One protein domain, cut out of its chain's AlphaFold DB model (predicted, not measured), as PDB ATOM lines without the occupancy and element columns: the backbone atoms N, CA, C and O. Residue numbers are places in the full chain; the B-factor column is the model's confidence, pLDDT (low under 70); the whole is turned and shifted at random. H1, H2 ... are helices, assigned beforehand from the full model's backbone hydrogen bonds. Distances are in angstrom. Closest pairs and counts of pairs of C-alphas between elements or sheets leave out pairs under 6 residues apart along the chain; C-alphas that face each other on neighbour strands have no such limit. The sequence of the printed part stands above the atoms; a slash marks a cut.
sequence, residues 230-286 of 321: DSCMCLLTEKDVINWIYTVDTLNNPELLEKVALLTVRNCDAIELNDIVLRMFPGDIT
ATOM      1  N   ASP A 230      29.615 -54.425 -85.841       87.31
ATOM      2  CA  ASP A 230      29.426 -54.996 -87.172       87.31
ATOM      3  C   ASP A 230      28.068 -54.568 -87.744       87.31
ATOM      4  O   ASP A 230      27.042 -54.637 -87.070       87.31
ATOM      5  N   SER A 231      28.059 -54.167 -89.014       89.44
ATOM      6  CA  SER A 231      26.848 -53.799 -89.746       89.44
ATOM      7  C   SER A 231      25.732 -54.849 -89.687       89.44
ATOM      8  O   SER A 231      24.566 -54.474 -89.729       89.44
ATOM      9  N   CYS A 232      26.055 -56.142 -89.548       88.38
ATOM     10  CA  CYS A 232      25.044 -57.196 -89.410       88.38
ATOM     11  C   CYS A 232      24.291 -57.173 -88.070       88.38
ATOM     12  O   CYS A 232      23.227 -57.778 -87.968       88.38
ATOM     13  N   MET A 233      24.819 -56.478 -87.059       88.50
ATOM     14  CA  MET A 233      24.178 -56.280 -85.756       88.50
ATOM     15  C   MET A 233      23.366 -54.978 -85.693       88.50
ATOM     16  O   MET A 233      22.765 -54.679 -84.663       88.50
ATOM     17  N   CYS A 234      23.367 -54.186 -86.767       91.75
ATOM     18  CA  CYS A 234      22.763 -52.863 -86.807       91.75
ATOM     19  C   CYS A 234      21.521 -52.854 -87.702       91.75
ATOM     20  O   CYS A 234      21.532 -53.367 -88.820       91.75
ATOM     21  N   LEU A 235      20.474 -52.183 -87.234       93.94
ATOM     22  CA  LEU A 235      19.329 -51.781 -88.049       93.94
ATOM     23  C   LEU A 235      19.359 -50.261 -88.244       93.94
ATOM     24  O   LEU A 235      19.982 -49.539 -87.466       93.94
ATOM     25  N   LEU A 236      18.739 -49.776 -89.324       90.75
ATOM     26  CA  LEU A 236      18.869 -48.378 -89.757       90.75
ATOM     27  C   LEU A 236      18.127 -47.404 -88.842       90.75
ATOM     28  O   LEU A 236      18.583 -46.278 -88.650       90.75
ATOM     29  N   THR A 237      16.977 -47.820 -88.315       91.94
ATOM     30  CA  THR A 237      16.132 -46.975 -87.476       91.94
ATOM     31  C   THR A 237      15.633 -47.718 -86.247       91.94
ATOM     32  O   THR A 237      15.509 -48.941 -86.235       91.94
ATOM     33  N   GLU A 238      15.279 -46.955 -85.217       89.25
ATOM     34  CA  GLU A 238      14.618 -47.463 -84.014       89.25
ATOM     35  C   GLU A 238      13.339 -48.242 -84.354       89.25
ATOM     36  O   GLU A 238      13.111 -49.337 -83.845       89.25
ATOM     37  N   LYS A 239      12.553 -47.740 -85.312       90.88
ATOM     38  CA  LYS A 239      11.343 -48.411 -85.795       90.88
ATOM     39  C   LYS A 239      11.639 -49.779 -86.415       90.88
ATOM     40  O   LYS A 239      10.845 -50.701 -86.248       90.88
ATOM     41  N   ASP A 240      12.764 -49.922 -87.114       93.69
ATOM     42  CA  ASP A 240      13.175 -51.213 -87.672       93.69
ATOM     43  C   ASP A 240      13.514 -52.209 -86.558       93.69
ATOM     44  O   ASP A 240      13.127 -53.370 -86.655       93.69
ATOM     45  N   VAL A 241      14.161 -51.755 -85.476       93.19
ATOM     46  CA  VAL A 241      14.446 -52.585 -84.290       93.19
ATOM     47  C   VAL A 241      13.154 -53.036 -83.615       93.19
ATOM     48  O   VAL A 241      12.987 -54.226 -83.350       93.19
ATOM     49  N   ILE A 242      12.214 -52.114 -83.384       93.06
ATOM     50  CA  ILE A 242      10.917 -52.429 -82.770       93.06
ATOM     51  C   ILE A 242      10.176 -53.471 -83.608       93.06
ATOM     52  O   ILE A 242       9.747 -54.487 -83.072       93.06
ATOM     53  N   ASN A 243      10.072 -53.263 -84.925       92.88
ATOM     54  CA  ASN A 243       9.367 -54.188 -85.815       92.88
ATOM     55  C   ASN A 243      10.082 -55.537 -85.973       92.88
ATOM     56  O   ASN A 243       9.431 -56.537 -86.271       92.88
ATOM     57  N   TRP A 244      11.406 -55.572 -85.806       93.25
ATOM     58  CA  TRP A 244      12.181 -56.810 -85.819       93.25
ATOM     59  C   TRP A 244      11.907 -57.671 -84.577       93.25
ATOM     60  O   TRP A 244      11.825 -58.893 -84.694       93.25
ATOM     61  N   ILE A 245      11.711 -57.047 -83.411       92.81
ATOM     62  CA  ILE A 245      11.435 -57.740 -82.142       92.81
ATOM     63  C   ILE A 245       9.935 -58.044 -81.980       92.81
ATOM     64  O   ILE A 245       9.529 -59.191 -81.762       92.81
ATOM     65  N   TYR A 246       9.095 -57.017 -82.098       92.50
ATOM     66  CA  TYR A 246       7.660 -57.054 -81.818       92.50
ATOM     67  C   TYR A 246       6.849 -57.238 -83.102       92.50
ATOM     68  O   TYR A 246       6.142 -56.347 -83.573       92.50
ATOM     69  N   THR A 247       6.966 -58.431 -83.681       92.88
ATOM     70  CA  THR A 247       6.162 -58.841 -84.839       92.88
ATOM     71  C   THR A 247       4.710 -59.137 -84.443       92.88
ATOM     72  O   THR A 247       4.396 -59.309 -83.265       92.88
ATOM     73  N   VAL A 248       3.820 -59.272 -85.433       90.06
ATOM     74  CA  VAL A 248       2.426 -59.697 -85.206       90.06
ATOM     75  C   VAL A 248       2.363 -61.042 -84.472       90.06
ATOM     76  O   VAL A 248       1.513 -61.221 -83.602       90.06
ATOM     77  N   ASP A 249       3.273 -61.969 -84.775       90.50
ATOM     78  CA  ASP A 249       3.327 -63.272 -84.108       90.50
ATOM     79  C   ASP A 249       3.814 -63.139 -82.661       90.50
ATOM     80  O   ASP A 249       3.243 -63.755 -81.761       90.50
ATOM     81  N   THR A 250       4.825 -62.296 -82.420       90.88
ATOM     82  CA  THR A 250       5.345 -62.020 -81.072       90.88
ATOM     83  C   THR A 250       4.267 -61.395 -80.182       90.88
ATOM     84  O   THR A 250       4.073 -61.832 -79.052       90.88
ATOM     85  N   LEU A 251       3.539 -60.398 -80.695       89.19
ATOM     86  CA  LEU A 251       2.521 -59.659 -79.937       89.19
ATOM     87  C   LEU A 251       1.289 -60.509 -79.600       89.19
ATOM     88  O   LEU A 251       0.655 -60.292 -78.572       89.19
ATOM     89  N   ASN A 252       0.956 -61.488 -80.444       89.19
ATOM     90  CA  ASN A 252      -0.187 -62.375 -80.226       89.19
ATOM     91  C   ASN A 252       0.168 -63.655 -79.451       89.19
ATOM     92  O   ASN A 252      -0.727 -64.451 -79.158       89.19
ATOM     93  N   ASN A 253       1.445 -63.883 -79.122       90.56
ATOM     94  CA  ASN A 253       1.895 -65.086 -78.432       90.56
ATOM     95  C   ASN A 253       2.635 -64.747 -77.123       90.56
ATOM     96  O   ASN A 253       3.818 -64.391 -77.161       90.56
ATOM     97  N   PRO A 254       1.991 -64.941 -75.957       88.00
ATOM     98  CA  PRO A 254       2.612 -64.703 -74.654       88.00
ATOM     99  C   PRO A 254       3.940 -65.451 -74.440       88.00
ATOM    100  O   PRO A 254       4.857 -64.898 -73.837       88.00
ATOM    101  N   GLU A 255       4.089 -66.667 -74.981       91.56
ATOM    102  CA  GLU A 255       5.317 -67.472 -74.853       91.56
ATOM    103  C   GLU A 255       6.478 -66.961 -75.720       91.56
ATOM    104  O   GLU A 255       7.631 -67.351 -75.522       91.56
ATOM    105  N   LEU A 256       6.201 -66.152 -76.744       90.38
ATOM    106  CA  LEU A 256       7.247 -65.471 -77.513       90.38
ATOM    107  C   LEU A 256       7.590 -64.136 -76.869       90.38
ATOM    108  O   LEU A 256       8.763 -63.770 -76.811       90.38
ATOM    109  N   LEU A 257       6.578 -63.448 -76.344       87.62
ATOM    110  CA  LEU A 257       6.738 -62.165 -75.682       87.62
ATOM    111  C   LEU A 257       7.646 -62.256 -74.447       87.62
ATOM    112  O   LEU A 257       8.491 -61.392 -74.250       87.62
ATOM    113  N   GLU A 258       7.545 -63.338 -73.666       87.94
ATOM    114  CA  GLU A 258       8.411 -63.572 -72.497       87.94
ATOM    115  C   GLU A 258       9.909 -63.710 -72.852       87.94
ATOM    116  O   GLU A 258      10.767 -63.618 -71.975       87.94
ATOM    117  N   LYS A 259      10.236 -63.965 -74.128       90.06
ATOM    118  CA  LYS A 259      11.602 -64.259 -74.597       90.06
ATOM    119  C   LYS A 259      12.290 -63.068 -75.246       90.06
ATOM    120  O   LYS A 259      13.458 -63.179 -75.620       90.06
ATOM    121  N   VAL A 260      11.585 -61.953 -75.406       90.25
ATOM    122  CA  VAL A 260      12.109 -60.755 -76.053       90.25
ATOM    123  C   VAL A 260      12.157 -59.590 -75.079       90.25
ATOM    124  O   VAL A 260      11.315 -59.453 -74.199       90.25
ATOM    125  N   ALA A 261      13.163 -58.738 -75.239       91.12
ATOM    126  CA  ALA A 261      13.290 -57.506 -74.482       91.12
ATOM    127  C   ALA A 261      13.979 -56.451 -75.344       91.12
ATOM    128  O   ALA A 261      14.887 -56.763 -76.118       91.12
ATOM    129  N   LEU A 262      13.564 -55.199 -75.171       91.44
ATOM    130  CA  LEU A 262      14.239 -54.047 -75.744       91.44
ATOM    131  C   LEU A 262      14.916 -53.283 -74.607       91.44
ATOM    132  O   LEU A 262      14.288 -52.968 -73.599       91.44
ATOM    133  N   LEU A 263      16.211 -53.015 -74.764       91.62
ATOM    134  CA  LEU A 263      17.017 -52.302 -73.778       91.62
ATOM    135  C   LEU A 263      17.450 -50.953 -74.349       91.62
ATOM    136  O   LEU A 263      17.923 -50.879 -75.483       91.62
ATOM    137  N   THR A 264      17.338 -49.904 -73.542       91.25
ATOM    138  CA  THR A 264      17.845 -48.563 -73.852       91.25
ATOM    139  C   THR A 264      18.762 -48.062 -72.747       91.25
ATOM    140  O   THR A 264      18.850 -48.640 -71.664       91.25
ATOM    141  N   VAL A 265      19.487 -46.981 -73.034       89.31
ATOM    142  CA  VAL A 265      20.445 -46.393 -72.089       89.31
ATOM    143  C   VAL A 265      19.743 -45.565 -71.012       89.31
ATOM    144  O   VAL A 265      20.218 -45.512 -69.879       89.31
ATOM    145  N   ARG A 266      18.641 -44.886 -71.352       87.88
ATOM    146  CA  ARG A 266      17.946 -43.954 -70.454       87.88
ATOM    147  C   ARG A 266      16.530 -44.430 -70.170       87.88
ATOM    148  O   ARG A 266      15.818 -44.846 -71.080       87.88
ATOM    149  N   ASN A 267      16.091 -44.242 -68.928       85.88
ATOM    150  CA  ASN A 267      14.730 -44.580 -68.509       85.88
ATOM    151  C   ASN A 267      13.663 -43.833 -69.325       85.88
ATOM    152  O   ASN A 267      12.652 -44.432 -69.664       85.88
ATOM    153  N   CYS A 268      13.894 -42.565 -69.691       86.25
ATOM    154  CA  CYS A 268      12.959 -41.807 -70.532       86.25
ATOM    155  C   CYS A 268      12.723 -42.473 -71.894       86.25
ATOM    156  O   CYS A 268      11.582 -42.562 -72.334       86.25
ATOM    157  N   ASP A 269      13.782 -42.999 -72.515       89.88
ATOM    158  CA  ASP A 269      13.690 -43.681 -73.808       89.88
ATOM    159  C   ASP A 269      12.987 -45.034 -73.646       89.88
ATOM    160  O   ASP A 269      12.216 -45.445 -74.504       89.88
ATOM    161  N   ALA A 270      13.234 -45.736 -72.531       89.50
ATOM    162  CA  ALA A 270      12.525 -46.975 -72.215       89.50
ATOM    163  C   ALA A 270      11.017 -46.739 -72.035       89.50
ATOM    164  O   ALA A 270      10.223 -47.526 -72.536       89.50
ATOM    165  N   ILE A 271      10.622 -45.658 -71.353       88.69
ATOM    166  CA  ILE A 271       9.211 -45.283 -71.168       88.69
ATOM    167  C   ILE A 271       8.561 -44.977 -72.521       88.69
ATOM    168  O   ILE A 271       7.525 -45.553 -72.837       88.69
ATOM    169  N   GLU A 272       9.196 -44.145 -73.352       89.56
ATOM    170  CA  GLU A 272       8.683 -43.816 -74.688       89.56
ATOM    171  C   GLU A 272       8.527 -45.066 -75.571       89.56
ATOM    172  O   GLU A 272       7.502 -45.255 -76.230       89.56
ATOM    173  N   LEU A 273       9.510 -45.966 -75.545       90.06
ATOM    174  CA  LEU A 273       9.453 -47.217 -76.299       90.06
ATOM    175  C   LEU A 273       8.400 -48.184 -75.767       90.06
ATOM    176  O   LEU A 273       7.723 -48.835 -76.565       90.06
ATOM    177  N   ASN A 274       8.235 -48.269 -74.448       89.81
ATOM    178  CA  ASN A 274       7.170 -49.057 -73.844       89.81
ATOM    179  C   ASN A 274       5.802 -48.552 -74.311       89.81
ATOM    180  O   ASN A 274       4.977 -49.370 -74.710       89.81
ATOM    181  N   ASP A 275       5.583 -47.236 -74.373       89.31
ATOM    182  CA  ASP A 275       4.342 -46.654 -74.900       89.31
ATOM    183  C   ASP A 275       4.123 -46.988 -76.381       89.31
ATOM    184  O   ASP A 275       3.003 -47.312 -76.794       89.31
ATOM    185  N   ILE A 276       5.180 -46.931 -77.197       90.44
ATOM    186  CA  ILE A 276       5.109 -47.303 -78.615       90.44
ATOM    187  C   ILE A 276       4.696 -48.771 -78.755       90.44
ATOM    188  O   ILE A 276       3.769 -49.065 -79.510       90.44
ATOM    189  N   VAL A 277       5.341 -49.678 -78.017       90.06
ATOM    190  CA  VAL A 277       5.064 -51.121 -78.065       90.06
ATOM    191  C   VAL A 277       3.677 -51.442 -77.503       90.06
ATOM    192  O   VAL A 277       2.947 -52.221 -78.111       90.06
ATOM    193  N   LEU A 278       3.254 -50.804 -76.406       89.88
ATOM    194  CA  LEU A 278       1.917 -50.976 -75.824       89.88
ATOM    195  C   LEU A 278       0.811 -50.618 -76.824       89.88
ATOM    196  O   LEU A 278      -0.170 -51.348 -76.943       89.88
ATOM    197  N   ARG A 279       0.994 -49.551 -77.613       90.00
ATOM    198  CA  ARG A 279       0.044 -49.149 -78.667       90.00
ATOM    199  C   ARG A 279      -0.019 -50.113 -79.855       90.00
ATOM    200  O   ARG A 279      -0.925 -49.988 -80.676       90.00
ATOM    201  N   MET A 280       0.926 -51.045 -79.978       89.94
ATOM    202  CA  MET A 280       0.889 -52.084 -81.011       89.94
ATOM    203  C   MET A 280      -0.025 -53.253 -80.628       89.94
ATOM    204  O   MET A 280      -0.430 -54.009 -81.514       89.94
ATOM    205  N   PHE A 281      -0.360 -53.418 -79.342       87.56
ATOM    206  CA  PHE A 281      -1.245 -54.491 -78.905       87.56
ATOM    207  C   PHE A 281      -2.696 -54.232 -79.330       87.56
ATOM    208  O   PHE A 281      -3.192 -53.108 -79.220       87.56
ATOM    209  N   PRO A 282      -3.417 -55.272 -79.782       81.88
ATOM    210  CA  PRO A 282      -4.850 -55.166 -79.987       81.88
ATOM    211  C   PRO A 282      -5.559 -55.131 -78.625       81.88
ATOM    212  O   PRO A 282      -5.432 -56.065 -77.835       81.88
ATOM    213  N   GLY A 283      -6.333 -54.083 -78.346       85.00
ATOM    214  CA  GLY A 283      -7.130 -53.998 -77.121       85.00
ATOM    215  C   GLY A 283      -7.477 -52.571 -76.716       85.00
ATOM    216  O   GLY A 283      -7.019 -51.607 -77.330       85.00
ATOM    217  N   ASP A 284      -8.296 -52.456 -75.673       88.69
ATOM    218  CA  ASP A 284      -8.638 -51.171 -75.070       88.69
ATOM    219  C   ASP A 284      -7.520 -50.712 -74.126       88.69
ATOM    220  O   ASP A 284      -7.006 -51.487 -73.315       88.69
ATOM    221  N   ILE A 285      -7.157 -49.433 -74.211       86.75
ATOM    222  CA  ILE A 285      -6.170 -48.819 -73.318       86.75
ATOM    223  C   ILE A 285      -6.832 -48.565 -71.963       86.75
ATOM    224  O   ILE A 285      -7.880 -47.925 -71.884       86.75
ATOM    225  N   THR A 286      -6.197 -49.047 -70.897       88.19
ATOM    226  CA  THR A 286      -6.571 -48.723 -69.517       88.19
ATOM    227  C   THR A 286      -5.476 -47.869 -68.905       88.19
ATOM    228  O   THR A 286      -4.331 -48.304 -68.820       88.19
TER     229      THR A 286
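What this domain is: This is residues 230 to 286 of the 321 residues of the protein "ATP-dependent DNA helicase" of Ancylostoma caninum (UniProt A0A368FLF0). Four short helices make a small angular fold: H1 and the longest helix, H4, come near each other at a steep angle, while the very short H2 and H3 form a corner. From that corner residues 258 to 266 cross to the beginning of H4, which folds back, and the two end stretches, residues 230 to 237 and 279 to 286, reach toward opposite ends of the longest axis. The printed part has 57 residues, with four named helices in the order H1, H2, H3, H4 and no named strand, and its class is all helix, with 29 residues in the helices. The whole is only just compact, close to loose, with a radius of gyration of the C-alphas of 12.3 A, and only just elongated, spanning 39 by 25 by 17 A.

Where its parts are: The printed part begins at Asp 230, with C-alpha at (29.426, -54.996, -87.172). H1 takes residues 238 to 245 and is 10.9 A long from first to last C-alpha; C-alpha 238 is at (14.618, -47.463, -84.014). H2 takes residues 248 to 252 and is 6.2 A long. H3 takes residues 254 to 257 and is 5.0 A long. H4 takes residues 267 to 278 and is 16.1 A long; C-alpha 278 is at (1.917, -50.976, -75.824).

How they stand to each other: H1 and H2 meet only through their link, a tight one of 2 residues. H2 and H3 touch only at the corner by their tight link of 1 residue; their closest C-alphas, those of Thr 250 and Leu 256, are 5.3 A apart. H3 and H4 are apart, and a short link of 9 residues joins them. H1 and H4 are close but not clearly touching, their closest C-alphas being those of Ile 242 and Val 277, 7.6 A apart. Their lines stand at a steep tilt of 57 degrees, and they run the same way. H1 and H3 are apart, and so are H2 and H4. In H1, H2 and H4 every O i to N i+4 pair is within hydrogen-bond range; H3 is too short for such a pair, and its one O i to N i+3 pair is within range.

The domain as a whole: The two C-alphas farthest apart, those of Asp 230 and Thr 286, stand 40.6 A apart and are the first and last printed. The printed part has no cut, and no link between its helices is long. The mean pLDDT of the printed part is 89.9, and no printed residue is under 70.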